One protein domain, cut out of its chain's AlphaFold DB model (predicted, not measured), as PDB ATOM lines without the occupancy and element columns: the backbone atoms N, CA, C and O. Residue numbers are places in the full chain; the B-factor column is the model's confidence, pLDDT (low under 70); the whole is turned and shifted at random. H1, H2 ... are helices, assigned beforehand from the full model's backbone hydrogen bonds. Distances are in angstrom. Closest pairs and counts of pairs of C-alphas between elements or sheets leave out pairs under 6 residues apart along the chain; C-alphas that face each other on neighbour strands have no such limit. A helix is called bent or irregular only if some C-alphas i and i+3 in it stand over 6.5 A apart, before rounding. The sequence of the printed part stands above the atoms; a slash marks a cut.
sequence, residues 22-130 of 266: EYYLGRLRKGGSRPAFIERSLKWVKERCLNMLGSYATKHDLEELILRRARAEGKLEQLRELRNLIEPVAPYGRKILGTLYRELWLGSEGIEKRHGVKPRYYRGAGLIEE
ATOM      1  N   GLU A  22     321.772 354.700 337.866       87.06
ATOM      2  CA  GLU A  22     322.895 354.408 338.756       87.06
ATOM      3  C   GLU A  22     323.222 352.921 338.733       87.06
ATOM      4  O   GLU A  22     324.382 352.551 338.559       87.06
ATOM      5  N   TYR A  23     322.209 352.057 338.805       88.25
ATOM      6  CA  TYR A  23     322.395 350.621 338.639       88.25
ATOM      7  C   TYR A  23     322.946 350.286 337.249       88.25
ATOM      8  O   TYR A  23     323.897 349.505 337.120       88.25
ATOM      9  N   TYR A  24     322.393 350.889 336.189       87.88
ATOM     10  CA  TYR A  24     322.844 350.638 334.822       87.88
ATOM     11  C   TYR A  24     324.328 350.983 334.639       87.88
ATOM     12  O   TYR A  24     325.082 350.153 334.114       87.88
ATOM     13  N   LEU A  25     324.741 352.171 335.097       86.38
ATOM     14  CA  LEU A  25     326.110 352.680 335.014       86.38
ATOM     15  C   LEU A  25     327.045 352.040 336.042       86.38
ATOM     16  O   LEU A  25     328.223 351.870 335.747       86.38
ATOM     17  N   GLY A  26     326.546 351.611 337.201       82.88
ATOM     18  CA  GLY A  26     327.319 350.931 338.246       82.88
ATOM     19  C   GLY A  26     327.902 349.590 337.789       82.88
ATOM     20  O   GLY A  26     328.881 349.092 338.346       82.88
ATOM     21  N   ARG A  27     327.361 349.020 336.706       80.56
ATOM     22  CA  ARG A  27     327.936 347.851 336.019       80.56
ATOM     23  C   ARG A  27     329.188 348.191 335.206       80.56
ATOM     24  O   ARG A  27     329.954 347.286 334.857       80.56
ATOM     25  N   LEU A  28     329.412 349.468 334.893       80.25
ATOM     26  CA  LEU A  28     330.598 349.954 334.199       80.25
ATOM     27  C   LEU A  28     331.745 350.111 335.199       80.25
ATOM     28  O   LEU A  28     331.606 350.704 336.263       80.25
ATOM     29  N   ARG A  29     332.923 349.588 334.852       69.44
ATOM     30  CA  ARG A  29     334.134 349.749 335.666       69.44
ATOM     31  C   ARG A  29     335.030 350.798 335.033       69.44
ATOM     32  O   ARG A  29     335.395 350.671 333.865       69.44
ATOM     33  N   LYS A  30     335.434 351.807 335.809       70.19
ATOM     34  CA  LYS A  30     336.386 352.828 335.351       70.19
ATOM     35  C   LYS A  30     337.662 352.154 334.836       70.19
ATOM     36  O   LYS A  30     338.299 351.391 335.555       70.19
ATOM     37  N   GLY A  31     338.018 352.429 333.581       68.31
ATOM     38  CA  GLY A  31     339.222 351.890 332.942       68.31
ATOM     39  C   GLY A  31     339.164 350.408 332.555       68.31
ATOM     40  O   GLY A  31     340.160 349.898 332.054       68.31
ATOM     41  N   GLY A  32     338.029 349.729 332.754       75.50
ATOM     42  CA  GLY A  32     337.832 348.333 332.372       75.50
ATOM     43  C   GLY A  32     336.761 348.192 331.296       75.50
ATOM     44  O   GLY A  32     335.826 348.985 331.208       75.50
ATOM     45  N   SER A  33     336.872 347.160 330.467       79.56
ATOM     46  CA  SER A  33     335.824 346.802 329.511       79.56
ATOM     47  C   SER A  33     335.511 345.325 329.633       79.56
ATOM     48  O   SER A  33     336.391 344.507 329.876       79.56
ATOM     49  N   ARG A  34     334.238 344.971 329.491       76.50
ATOM     50  CA  ARG A  34     333.795 343.581 329.512       76.50
ATOM     51  C   ARG A  34     332.857 343.316 328.347       76.50
ATOM     52  O   ARG A  34     332.167 344.239 327.919       76.50
ATOM     53  N   PRO A  35     332.801 342.063 327.874       81.19
ATOM     54  CA  PRO A  35     333.654 340.910 328.242       81.19
ATOM     55  C   PRO A  35     335.133 341.058 327.811       81.19
ATOM     56  O   PRO A  35     335.480 341.981 327.083       81.19
ATOM     57  N   ALA A  36     336.021 340.158 328.257       82.56
ATOM     58  CA  ALA A  36     337.483 340.293 328.110       82.56
ATOM     59  C   ALA A  36     337.981 340.476 326.659       82.56
ATOM     60  O   ALA A  36     339.002 341.121 326.423       82.56
ATOM     61  N   PHE A  37     337.268 339.945 325.662       80.94
ATOM     62  CA  PHE A  37     337.630 340.173 324.259       80.94
ATOM     63  C   PHE A  37     337.454 341.641 323.835       80.94
ATOM     64  O   PHE A  37     338.207 342.112 322.980       80.94
ATOM     65  N   ILE A  38     336.507 342.371 324.446       82.88
ATOM     66  CA  ILE A  38     336.301 343.800 324.195       82.88
ATOM     67  C   ILE A  38     337.544 344.568 324.621       82.88
ATOM     68  O   ILE A  38     338.110 345.345 323.855       82.88
ATOM     69  N   GLU A  39     337.999 344.285 325.837       85.06
ATOM     70  CA  GLU A  39     339.196 344.879 326.413       85.06
ATOM     71  C   GLU A  39     340.441 344.589 325.567       85.06
ATOM     72  O   GLU A  39     341.164 345.519 325.210       85.06
ATOM     73  N   ARG A  40     340.661 343.327 325.160       87.56
ATOM     74  CA  ARG A  40     341.791 342.952 324.288       87.56
ATOM     75  C   ARG A  40     341.771 343.693 322.952       87.56
ATOM     76  O   ARG A  40     342.791 344.233 322.532       87.56
ATOM     77  N   SER A  41     340.610 343.742 322.301       87.81
ATOM     78  CA  SER A  41     340.413 344.488 321.054       87.81
ATOM     79  C   SER A  41     340.733 345.980 321.224       87.81
ATOM     80  O   SER A  41     341.449 346.546 320.402       87.81
ATOM     81  N   LEU A  42     340.225 346.625 322.280       87.12
ATOM     82  CA  LEU A  42     340.477 348.046 322.551       87.12
ATOM     83  C   LEU A  42     341.948 348.317 322.873       87.12
ATOM     84  O   LEU A  42     342.507 349.302 322.392       87.12
ATOM     85  N   LYS A  43     342.590 347.430 323.640       88.50
ATOM     86  CA  LYS A  43     344.025 347.500 323.929       88.50
ATOM     87  C   LYS A  43     344.848 347.435 322.645       88.50
ATOM     88  O   LYS A  43     345.715 348.280 322.450       88.50
ATOM     89  N   TRP A  44     344.517 346.513 321.740       90.50
ATOM     90  CA  TRP A  44     345.173 346.420 320.437       90.50
ATOM     91  C   TRP A  44     344.998 347.701 319.610       90.50
ATOM     92  O   TRP A  44     345.985 348.233 319.107       90.50
ATOM     93  N   VAL A  45     343.773 348.241 319.506       89.50
ATOM     94  CA  VAL A  45     343.527 349.507 318.784       89.50
ATOM     95  C   VAL A  45     344.383 350.628 319.373       89.50
ATOM     96  O   VAL A  45     345.084 351.325 318.645       89.50
ATOM     97  N   LYS A  46     344.381 350.754 320.703       88.44
ATOM     98  CA  LYS A  46     345.159 351.758 321.428       88.44
ATOM     99  C   LYS A  46     346.657 351.635 321.145       88.44
ATOM    100  O   LYS A  46     347.283 352.642 320.846       88.44
ATOM    101  N   GLU A  47     347.228 350.435 321.203       90.44
ATOM    102  CA  GLU A  47     348.644 350.196 320.884       90.44
ATOM    103  C   GLU A  47     348.993 350.630 319.453       90.44
ATOM    104  O   GLU A  47     350.022 351.267 319.237       90.44
ATOM    105  N   ARG A  48     348.111 350.366 318.478       89.88
ATOM    106  CA  ARG A  48     348.305 350.830 317.093       89.88
ATOM    107  C   ARG A  48     348.250 352.351 316.983       89.88
ATOM    108  O   ARG A  48     349.142 352.926 316.370       89.88
ATOM    109  N   CYS A  49     347.273 352.995 317.622       87.38
ATOM    110  CA  CYS A  49     347.178 354.456 317.666       87.38
ATOM    111  C   CYS A  49     348.407 355.101 318.324       87.38
ATOM    112  O   CYS A  49     348.873 356.139 317.864       87.38
ATOM    113  N   LEU A  50     348.962 354.492 319.377       85.69
ATOM    114  CA  LEU A  50     350.137 355.028 320.071       85.69
ATOM    115  C   LEU A  50     351.389 355.050 319.196       85.69
ATOM    116  O   LEU A  50     352.156 356.007 319.266       85.69
ATOM    117  N   ASN A  51     351.558 354.058 318.324       86.50
ATOM    118  CA  ASN A  51     352.659 354.044 317.358       86.50
ATOM    119  C   ASN A  51     352.538 355.157 316.303       86.50
ATOM    120  O   ASN A  51     353.523 355.487 315.652       86.50
ATOM    121  N   MET A  52     351.349 355.744 316.141       83.94
ATOM    122  CA  MET A  52     351.082 356.847 315.215       83.94
ATOM    123  C   MET A  52     351.168 358.225 315.896       83.94
ATOM    124  O   MET A  52     350.916 359.244 315.257       83.94
ATOM    125  N   LEU A  53     351.508 358.294 317.191       81.00
ATOM    126  CA  LEU A  53     351.493 359.545 317.948       81.00
ATOM    127  C   LEU A  53     352.489 360.572 317.381       81.00
ATOM    128  O   LEU A  53     353.702 360.345 317.365       81.00
ATOM    129  N   GLY A  54     351.966 361.734 316.982       70.50
ATOM    130  CA  GLY A  54     352.723 362.805 316.325       70.50
ATOM    131  C   GLY A  54     352.682 362.749 314.792       70.50
ATOM    132  O   GLY A  54     353.210 363.644 314.145       70.50
ATOM    133  N   SER A  55     352.038 361.735 314.209       75.31
ATOM    134  CA  SER A  55     351.698 361.692 312.782       75.31
ATOM    135  C   SER A  55     350.241 362.107 312.569       75.31
ATOM    136  O   SER A  55     349.400 361.924 313.451       75.31
ATOM    137  N   TYR A  56     349.923 362.654 311.394       72.56
ATOM    138  CA  TYR A  56     348.532 362.889 311.011       72.56
ATOM    139  C   TYR A  56     347.871 361.552 310.659       72.56
ATOM    140  O   TYR A  56     348.330 360.855 309.758       72.56
ATOM    141  N   ALA A  57     346.813 361.199 311.386       80.19
ATOM    142  CA  ALA A  57     346.026 359.993 311.175       80.19
ATOM    143  C   ALA A  57     344.549 360.375 311.089       80.19
ATOM    144  O   ALA A  57     344.035 361.111 311.933       80.19
ATOM    145  N   THR A  58     343.865 359.871 310.074       82.19
ATOM    146  CA  THR A  58     342.439 360.100 309.861       82.19
ATOM    147  C   THR A  58     341.605 358.963 310.443       82.19
ATOM    148  O   THR A  58     342.093 357.865 310.726       82.19
ATOM    149  N   LYS A  59     340.292 359.195 310.556       83.50
ATOM    150  CA  LYS A  59     339.330 358.123 310.835       83.50
ATOM    151  C   LYS A  59     339.464 356.980 309.822       83.50
ATOM    152  O   LYS A  59     339.395 355.824 310.217       83.50
ATOM    153  N   HIS A  60     339.679 357.292 308.542       86.31
ATOM    154  CA  HIS A  60     339.832 356.279 307.498       86.31
ATOM    155  C   HIS A  60     341.046 355.376 307.751       86.31
ATOM    156  O   HIS A  60     340.911 354.158 307.673       86.31
ATOM    157  N   ASP A  61     342.186 355.944 308.152       88.25
ATOM    158  CA  ASP A  61     343.395 355.167 308.465       88.25
ATOM    159  C   ASP A  61     343.149 354.170 309.606       88.25
ATOM    160  O   ASP A  61     343.549 353.004 309.539       88.25
ATOM    161  N   LEU A  62     342.431 354.608 310.644       88.38
ATOM    162  CA  LEU A  62     342.046 353.748 311.758       88.38
ATOM    163  C   LEU A  62     341.060 352.650 311.329       88.38
ATOM    164  O   LEU A  62     341.202 351.493 311.732       88.38
ATOM    165  N   GLU A  63     340.075 352.993 310.500       88.75
ATOM    166  CA  GLU A  63     339.104 352.032 309.972       88.75
ATOM    167  C   GLU A  63     339.774 350.971 309.087       88.75
ATOM    168  O   GLU A  63     339.458 349.786 309.215       88.75
ATOM    169  N   GLU A  64     340.741 351.356 308.251       90.81
ATOM    170  CA  GLU A  64     341.522 350.425 307.434       90.81
ATOM    171  C   GLU A  64     342.374 349.481 308.290       90.81
ATOM    172  O   GLU A  64     342.433 348.281 308.011       90.81
ATOM    173  N   LEU A  65     342.978 349.968 309.380       91.06
ATOM    174  CA  LEU A  65     343.687 349.109 310.336       91.06
ATOM    175  C   LEU A  65     342.760 348.042 310.935       91.06
ATOM    176  O   LEU A  65     343.116 346.859 310.978       91.06
ATOM    177  N   ILE A  66     341.558 348.442 311.360       91.25
ATOM    178  CA  ILE A  66     340.555 347.527 311.920       91.25
ATOM    179  C   ILE A  66     340.086 346.524 310.853       91.25
ATOM    180  O   ILE A  66     340.009 345.325 311.132       91.25
ATOM    181  N   LEU A  67     339.818 346.983 309.626       92.06
ATOM    182  CA  LEU A  67     339.396 346.145 308.498       92.06
ATOM    183  C   LEU A  67     340.454 345.108 308.113       92.06
ATOM    184  O   LEU A  67     340.122 343.937 307.923       92.06
ATOM    185  N   ARG A  68     341.728 345.506 308.029       92.25
ATOM    186  CA  ARG A  68     342.846 344.593 307.738       92.25
ATOM    187  C   ARG A  68     342.959 343.503 308.795       92.25
ATOM    188  O   ARG A  68     343.107 342.332 308.449       92.25
ATOM    189  N   ARG A  69     342.834 343.860 310.077       91.25
ATOM    190  CA  ARG A  69     342.866 342.875 311.164       91.25
ATOM    191  C   ARG A  69     341.664 341.933 311.116       91.25
ATOM    192  O   ARG A  69     341.840 340.733 311.289       91.25
ATOM    193  N   ALA A  70     340.472 342.454 310.837       90.69
ATOM    194  CA  ALA A  70     339.277 341.632 310.681       90.69
ATOM    195  C   ALA A  70     339.392 340.658 309.497       90.69
ATOM    196  O   ALA A  70     338.998 339.507 309.644       90.69
ATOM    197  N   ARG A  71     339.985 341.068 308.362       93.25
ATOM    198  CA  ARG A  71     340.303 340.161 307.238       93.25
ATOM    199  C   ARG A  71     341.225 339.028 307.672       93.25
ATOM    200  O   ARG A  71     340.905 337.872 307.430       93.25
ATOM    201  N   ALA A  72     342.326 339.364 308.339       91.81
ATOM    202  CA  ALA A  72     343.312 338.384 308.790       91.81
ATOM    203  C   ALA A  72     342.742 337.368 309.798       91.81
ATOM    204  O   ALA A  72     343.220 336.244 309.860       91.81
ATOM    205  N   GLU A  73     341.723 337.749 310.576       89.62
ATOM    206  CA  GLU A  73     341.030 336.851 311.511       89.62
ATOM    207  C   GLU A  73     339.778 336.174 310.920       89.62
ATOM    208  O   GLU A  73     339.100 335.452 311.645       89.62
ATOM    209  N   GLY A  74     339.420 336.415 309.650       89.88
ATOM    210  CA  GLY A  74     338.190 335.871 309.054       89.88
ATOM    211  C   GLY A  74     336.893 336.448 309.645       89.88
ATOM    212  O   GLY A  74     335.865 335.781 309.655       89.88
ATOM    213  N   LYS A  75     336.933 337.686 310.158       88.62
ATOM    214  CA  LYS A  75     335.860 338.334 310.944       88.62
ATOM    215  C   LYS A  75     335.200 339.533 310.260       88.62
ATOM    216  O   LYS A  75     334.677 340.433 310.922       88.62
ATOM    217  N   LEU A  76     335.291 339.620 308.935       89.94
ATOM    218  CA  LEU A  76     334.777 340.778 308.199       89.94
ATOM    219  C   LEU A  76     333.258 340.927 308.305       89.94
ATOM    220  O   LEU A  76     332.789 342.035 308.570       89.94
ATOM    221  N   GLU A  77     332.506 339.843 308.115       87.31
ATOM    222  CA  GLU A  77     331.039 339.884 308.146       87.31
ATOM    223  C   GLU A  77     330.527 340.290 309.522       87.31
ATOM    224  O   GLU A  77     329.728 341.208 309.650       87.31
ATOM    225  N   GLN A  78     331.099 339.737 310.581       84.19
ATOM    226  CA  GLN A  78     330.691 340.058 311.943       84.19
ATOM    227  C   GLN A  78     331.066 341.494 312.318       84.19
ATOM    228  O   GLN A  78     330.371 342.150 313.095       84.19
ATOM    229  N   LEU A  79     332.159 342.031 311.760       86.88
ATOM    230  CA  LEU A  79     332.500 343.440 311.942       86.88
ATOM    231  C   LEU A  79     331.465 344.329 311.243       86.88
ATOM    232  O   LEU A  79     331.101 345.372 311.789       86.88
ATOM    233  N   ARG A  80     330.988 343.925 310.057       86.56
ATOM    234  CA  ARG A  80     329.904 344.606 309.332       86.56
ATOM    235  C   ARG A  80     328.589 344.532 310.107       86.56
ATOM    236  O   ARG A  80     327.966 345.570 310.299       86.56
ATOM    237  N   GLU A  81     328.211 343.366 310.622       83.19
ATOM    238  CA  GLU A  81     327.022 343.181 311.465       83.19
ATOM    239  C   GLU A  81     327.079 344.045 312.726       83.19
ATOM    240  O   GLU A  81     326.139 344.788 313.010       83.19
ATOM    241  N   LEU A  82     328.211 344.027 313.444       81.44
ATOM    242  CA  LEU A  82     328.405 344.874 314.618       81.44
ATOM    243  C   LEU A  82     328.242 346.350 314.248       81.44
ATOM    244  O   LEU A  82     327.526 347.068 314.940       81.44
ATOM    245  N   ARG A  83     328.885 346.808 313.165       82.19
ATOM    246  CA  ARG A  83     328.761 348.194 312.691       82.19
ATOM    247  C   ARG A  83     327.310 348.539 312.374       82.19
ATOM    248  O   ARG A  83     326.833 349.557 312.855       82.19
ATOM    249  N   ASN A  84     326.602 347.673 311.655       80.62
ATOM    250  CA  ASN A  84     325.191 347.860 311.330       80.62
ATOM    251  C   ASN A  84     324.306 347.949 312.576       80.62
ATOM    252  O   ASN A  84     323.290 348.645 312.543       80.62
ATOM    253  N   LEU A  85     324.664 347.262 313.661       76.12
ATOM    254  CA  LEU A  85     323.945 347.339 314.930       76.12
ATOM    255  C   LEU A  85     324.226 348.660 315.661       76.12
ATOM    256  O   LEU A  85     323.294 349.315 316.131       76.12
ATOM    257  N   ILE A  86     325.499 349.053 315.761       76.25
ATOM    258  CA  ILE A  86     325.930 350.127 316.669       76.25
ATOM    259  C   ILE A  86     326.115 351.494 316.016       76.25
ATOM    260  O   ILE A  86     326.354 352.445 316.748       76.25
ATOM    261  N   GLU A  87     326.075 351.597 314.688       76.44
ATOM    262  CA  GLU A  87     326.461 352.781 313.910       76.44
ATOM    263  C   GLU A  87     326.163 354.120 314.628       76.44
ATOM    264  O   GLU A  87     325.014 354.572 314.668       76.44
ATOM    265  N   PRO A  88     327.186 354.765 315.232       62.38
ATOM    266  CA  PRO A  88     326.961 355.839 316.202       62.38
ATOM    267  C   PRO A  88     326.566 357.165 315.542       62.38
ATOM    268  O   PRO A  88     326.012 358.044 316.195       62.38
ATOM    269  N   VAL A  89     326.832 357.305 314.239       69.06
ATOM    270  CA  VAL A  89     326.547 358.519 313.457       69.06
ATOM    271  C   VAL A  89     325.137 358.485 312.853       69.06
ATOM    272  O   VAL A  89     324.706 359.443 312.219       69.06
ATOM    273  N   ALA A  90     324.373 357.412 313.071       74.12
ATOM    274  CA  ALA A  90     323.004 357.348 312.588       74.12
ATOM    275  C   ALA A  90     322.130 358.447 313.238       74.12
ATOM    276  O   ALA A  90     322.351 358.803 314.410       74.12
ATOM    277  N   PRO A  91     321.117 358.965 312.513       82.94
ATOM    278  CA  PRO A  91     320.110 359.849 313.086       82.94
ATOM    279  C   PRO A  91     319.516 359.271 314.372       82.94
ATOM    280  O   PRO A  91     319.455 358.049 314.556       82.94
ATOM    281  N   TYR A  92     319.088 360.156 315.268       88.19
ATOM    282  CA  TYR A  92     318.426 359.753 316.503       88.19
ATOM    283  C   TYR A  92     317.240 358.816 316.216       88.19
ATOM    284  O   TYR A  92     316.537 358.971 315.220       88.19
ATOM    285  N   GLY A  93     317.055 357.801 317.061       86.19
ATOM    286  CA  GLY A  93     316.005 356.792 316.919       86.19
ATOM    287  C   GLY A  93     316.349 355.635 315.975       86.19
ATOM    288  O   GLY A  93     315.732 354.577 316.079       86.19
ATOM    289  N   ARG A  94     317.356 355.769 315.097       86.25
ATOM    290  CA  ARG A  94     317.607 354.770 314.040       86.25
ATOM    291  C   ARG A  94     318.392 353.538 314.497       86.25
ATOM    292  O   ARG A  94     318.169 352.450 313.971       86.25
ATOM    293  N   LYS A  95     319.357 353.706 315.405       87.00
ATOM    294  CA  LYS A  95     320.279 352.646 315.854       87.00
ATOM    295  C   LYS A  95     320.437 352.693 317.364       87.00
ATOM    296  O   LYS A  95     320.563 353.774 317.931       87.00
ATOM    297  N   ILE A  96     320.464 351.521 318.000       86.25
ATOM    298  CA  ILE A  96     320.443 351.375 319.463       86.25
ATOM    299  C   ILE A  96     321.513 352.219 320.156       86.25
ATOM    300  O   ILE A  96     321.165 353.018 321.018       86.25
ATOM    301  N   LEU A  97     322.788 352.096 319.771       85.50
ATOM    302  CA  LEU A  97     323.880 352.766 320.480       85.50
ATOM    303  C   LEU A  97     323.788 354.290 320.352       85.50
ATOM    304  O   LEU A  97     323.892 354.989 321.353       85.50
ATOM    305  N   GLY A  98     323.574 354.802 319.136       88.31
ATOM    306  CA  GLY A  98     323.457 356.241 318.897       88.31
ATOM    307  C   GLY A  98     322.222 356.863 319.557       88.31
ATOM    308  O   GLY A  98     322.265 358.024 319.954       88.31
ATOM    309  N   THR A  99     321.126 356.113 319.687       91.38
ATOM    310  CA  THR A  99     319.932 356.548 320.425       91.38
ATOM    311  C   THR A  99     320.189 356.525 321.928       91.38
ATOM    312  O   THR A  99     320.128 357.571 322.564       91.38
ATOM    313  N   LEU A 100     320.572 355.369 322.477       91.88
ATOM    314  CA  LEU A 100     320.812 355.190 323.906       91.88
ATOM    315  C   LEU A 100     321.865 356.170 324.432       91.88
ATOM    316  O   LEU A 100     321.630 356.828 325.436       91.88
ATOM    317  N   TYR A 101     322.997 356.323 323.737       91.69
ATOM    318  CA  TYR A 101     324.033 357.276 324.137       91.69
ATOM    319  C   TYR A 101     323.481 358.698 324.267       91.69
ATOM    320  O   TYR A 101     323.751 359.369 325.257       91.69
ATOM    321  N   ARG A 102     322.695 359.157 323.284       92.38
ATOM    322  CA  ARG A 102     322.123 360.509 323.308       92.38
ATOM    323  C   ARG A 102     321.117 360.672 324.439       92.38
ATOM    324  O   ARG A 102     321.123 361.721 325.062       92.38
ATOM    325  N   GLU A 103     320.299 359.663 324.720       95.38
ATOM    326  CA  GLU A 103     319.333 359.720 325.824       95.38
ATOM    327  C   GLU A 103     320.024 359.750 327.188       95.38
ATOM    328  O   GLU A 103     319.696 360.599 328.009       95.38
ATOM    329  N   LEU A 104     321.031 358.895 327.410       95.25
ATOM    330  CA  LEU A 104     321.821 358.905 328.646       95.25
ATOM    331  C   LEU A 104     322.595 360.219 328.818       95.25
ATOM    332  O   LEU A 104     322.730 360.726 329.927       95.25
ATOM    333  N   TRP A 105     323.124 360.772 327.726       94.56
ATOM    334  CA  TRP A 105     323.929 361.987 327.758       94.56
ATOM    335  C   TRP A 105     323.086 363.257 327.913       94.56
ATOM    336  O   TRP A 105     323.313 364.032 328.834       94.56
ATOM    337  N   LEU A 106     322.119 363.476 327.019       95.06
ATOM    338  CA  LEU A 106     321.314 364.701 326.965       95.06
ATOM    339  C   LEU A 106     320.136 364.687 327.948       95.06
ATOM    340  O   LEU A 106     319.619 365.751 328.283       95.06
ATOM    341  N   GLY A 107     319.699 363.504 328.386       95.88
ATOM    342  CA  GLY A 107     318.489 363.336 329.186       95.88
ATOM    343  C   GLY A 107     317.209 363.613 328.400       95.88
ATOM    344  O   GLY A 107     317.234 364.027 327.238       95.88
ATOM    345  N   SER A 108     316.065 363.413 329.054       96.00
ATOM    346  CA  SER A 108     314.744 363.603 328.437       96.00
ATOM    347  C   SER A 108     314.569 365.008 327.857       96.00
ATOM    348  O   SER A 108     314.137 365.148 326.716       96.00
ATOM    349  N   GLU A 109     314.959 366.045 328.609       95.44
ATOM    350  CA  GLU A 109     314.814 367.443 328.184       95.44
ATOM    351  C   GLU A 109     315.616 367.733 326.909       95.44
ATOM    352  O   GLU A 109     315.097 368.328 325.962       95.44
ATOM    353  N   GLY A 110     316.883 367.309 326.861       94.56
ATOM    354  CA  GLY A 110     317.738 367.558 325.705       94.56
ATOM    355  C   GLY A 110     317.290 366.786 324.464       94.56
ATOM    356  O   GLY A 110     317.373 367.308 323.351       94.56
ATOM    357  N   ILE A 111     316.753 365.576 324.644       95.44
ATOM    358  CA  ILE A 111     316.155 364.791 323.558       95.44
ATOM    359  C   ILE A 111     314.908 365.475 322.998       95.44
ATOM    360  O   ILE A 111     314.816 365.655 321.782       95.44
ATOM    361  N   GLU A 112     313.990 365.917 323.856       94.81
ATOM    362  CA  GLU A 112     312.777 366.617 323.425       94.81
ATOM    363  C   GLU A 112     313.114 367.931 322.713       94.81
ATOM    364  O   GLU A 112     312.597 368.192 321.626       94.81
ATOM    365  N   LYS A 113     314.052 368.721 323.249       91.62
ATOM    366  CA  LYS A 113     314.472 369.984 322.625       91.62
ATOM    367  C   LYS A 113     315.166 369.799 321.277       91.62
ATOM    368  O   LYS A 113     314.960 370.613 320.382       91.62
ATOM    369  N   ARG A 114     315.998 368.764 321.119       88.38
ATOM    370  CA  ARG A 114     316.794 368.564 319.894       88.38
ATOM    371  C   ARG A 114     316.061 367.781 318.811       88.38
ATOM    372  O   ARG A 114     316.330 367.982 317.629       88.38
ATOM    373  N   HIS A 115     315.186 366.860 319.202       89.88
ATOM    374  CA  HIS A 115     314.562 365.911 318.282       89.88
ATOM    375  C   HIS A 115     313.033 365.997 318.246       89.88
ATOM    376  O   HIS A 115     312.433 365.372 317.377       89.88
ATOM    377  N   GLY A 116     312.396 366.755 319.147       92.56
ATOM    378  CA  GLY A 116     310.938 366.923 319.177       92.56
ATOM    379  C   GLY A 116     310.170 365.646 319.529       92.56
ATOM    380  O   GLY A 116     308.984 365.536 319.235       92.56
ATOM    381  N   VAL A 117     310.845 364.656 320.117       94.56
ATOM    382  CA  VAL A 117     310.288 363.339 320.446       94.56
ATOM    383  C   VAL A 117     310.691 362.933 321.856       94.56
ATOM    384  O   VAL A 117     311.691 363.414 322.383       94.56
ATOM    385  N   LYS A 118     309.935 362.012 322.456       95.06
ATOM    386  CA  LYS A 118     310.279 361.435 323.760       95.06
ATOM    387  C   LYS A 118     311.424 360.416 323.635       95.06
ATOM    388  O   LYS A 118     311.532 359.753 322.597       95.06
ATOM    389  N   PRO A 119     312.243 360.230 324.686       96.00
ATOM    390  CA  PRO A 119     313.241 359.166 324.716       96.00
ATOM    391  C   PRO A 119     312.596 357.772 324.690       96.00
ATOM    392  O   PRO A 119     311.444 357.594 325.115       96.00
ATOM    393  N   ARG A 120     313.334 356.795 324.155       94.12
ATOM    394  CA  ARG A 120     312.925 355.396 323.984       94.12
ATOM    395  C   ARG A 120     313.398 354.494 325.122       94.12
ATOM    396  O   ARG A 120     312.633 353.633 325.533       94.12
ATOM    397  N   TYR A 121     314.636 354.651 325.570       94.19
ATOM    398  CA  TYR A 121     315.306 353.762 326.518       94.19
ATOM    399  C   TYR A 121     315.525 354.391 327.892       94.19
ATOM    400  O   TYR A 121     315.563 353.656 328.863       94.19
ATOM    401  N   TYR A 122     315.699 355.706 328.009       95.75
ATOM    402  CA  TYR A 122     315.980 356.346 329.292       95.75
ATOM    403  C   TYR A 122     315.179 357.632 329.486       95.75
ATOM    404  O   TYR A 122     315.281 358.572 328.699       95.75
ATOM    405  N   ARG A 123     314.399 357.680 330.572       95.56
ATOM    406  CA  ARG A 123     313.588 358.835 330.972       95.56
ATOM    407  C   ARG A 123     314.129 359.428 332.268       95.56
ATOM    408  O   ARG A 123     313.700 359.055 333.351       95.56
ATOM    409  N   GLY A 124     315.044 360.384 332.163       94.75
ATOM    410  CA  GLY A 124     315.587 361.070 333.332       94.75
ATOM    411  C   GLY A 124     316.521 362.220 332.980       94.75
ATOM    412  O   GLY A 124     316.572 362.667 331.829       94.75
ATOM    413  N   ALA A 125     317.228 362.716 333.995       95.00
ATOM    414  CA  ALA A 125     318.249 363.745 333.834       95.00
ATOM    415  C   ALA A 125     319.455 363.187 333.067       95.00
ATOM    416  O   ALA A 125     319.874 362.052 333.283       95.00
ATOM    417  N   GLY A 126     319.999 363.978 332.147       95.25
ATOM    418  CA  GLY A 126     321.152 363.564 331.356       95.25
ATOM    419  C   GLY A 126     322.452 363.651 332.145       95.25
ATOM    420  O   GLY A 126     322.602 364.499 333.020       95.25
ATOM    421  N   LEU A 127     323.443 362.847 331.765       95.38
ATOM    422  CA  LEU A 127     324.808 362.962 332.291       95.38
ATOM    423  C   LEU A 127     325.476 364.309 331.965       95.38
ATOM    424  O   LEU A 127     326.486 364.646 332.576       95.38
ATOM    425  N   ILE A 128     324.921 365.087 331.030       95.31
ATOM    426  CA  ILE A 128     325.342 366.465 330.758       95.31
ATOM    427  C   ILE A 128     325.220 367.381 331.990       95.31
ATOM    428  O   ILE A 128     325.963 368.353 332.095       95.31
ATOM    429  N   GLU A 129     324.332 367.060 332.936       94.31
ATOM    430  CA  GLU A 129     324.160 367.817 334.187       94.31
ATOM    431  C   GLU A 129     325.336 367.635 335.162       94.31
ATOM    432  O   GLU A 129     325.574 368.485 336.013       94.31
ATOM    433  N   GLU A 130     326.109 366.556 335.012       93.81
ATOM    434  CA  GLU A 130     327.271 366.244 335.856       93.81
ATOM    435  C   GLU A 130     328.558 366.941 335.383       93.81
ATOM    436  O   GLU A 130     329.638 366.764 335.967       93.81
TER     437      GLU A 130
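What this domain is: This is residues 22 to 130 of the 266 residues of the protein "HAD family hydrolase" of Nitrososphaeria archaeon (UniProt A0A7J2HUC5). The bent helix H5 with H6 makes one end of an open, loose frame, and H2 with H3 makes the other; H4 bridges them along one side, the chain from H1 to H2 runs along the opposite side, and the middle is empty. Residues 50 to 56, of which 50 and 51 belong to H2, stick out at the turn between H2 and H3. The printed part has 109 residues with six named helices, H1 to H6 in chain order, and no named strand: all helix. It is loose, with a radius of gyration of the C-alphas of 16.9 A and spans of 43 by 29 by 27 A.

How they stand to each other: H5, residues 96 to 115, was assigned as one helix by its hydrogen bonds but is bent: C-alphas 105 and 108 are 9.4 A apart. Its arms, H5a and H5b, only just touch, with 3 pairs of C-alphas within 8 A, and only at the corner, at a steep tilt of 58 degrees. H6, residues 127 to 130, only just touches H5a, with 3 such pairs; the closest C-alphas, of Trp 105 and Leu 127, are 4.7 A apart. H4, residues 76 to 86, touches H5a, closest at the C-alphas of Ile 86 and Leu 97, 5.1 A. H3, residues 59 to 72, only just touches H4, with 3 such pairs, only at the corner and with residues 67 to 70 alone; the C-alphas of Ala 70 and Leu 76 come closest, at 5.2 A. H2, residues 36 to 51, is close to but not clearly touching H3: the closest C-alphas, of Val 45 and Ile 66, are 7.7 A apart. H1, residues 22 to 26, touches no helix. Every O i to N i+4 pair is within hydrogen-bond range in H1, H2, H3, H4 and H5b, and 5 of 6 in H5a; H6 is too short for such a pair.

Where its parts are: H5a, residues 96 to 105, is 13.9 A long and H5b, residues 108 to 115, 10.4 A. H2 measures 23.1 A, H3 20.2 A and H4 15.4 A. H1 begins at C-alpha 22 (322.895, 354.408, 338.756), and H6 ends at C-alpha 130 (327.271, 366.244, 335.856).

The domain as a whole: The C-alphas of Ala 72 and Glu 109 are farthest apart, at 45.1 A. The printed part has no cut; the link from H5 to H6 is long. Residues 29, 31 and 88 to 89 have pLDDT under 70.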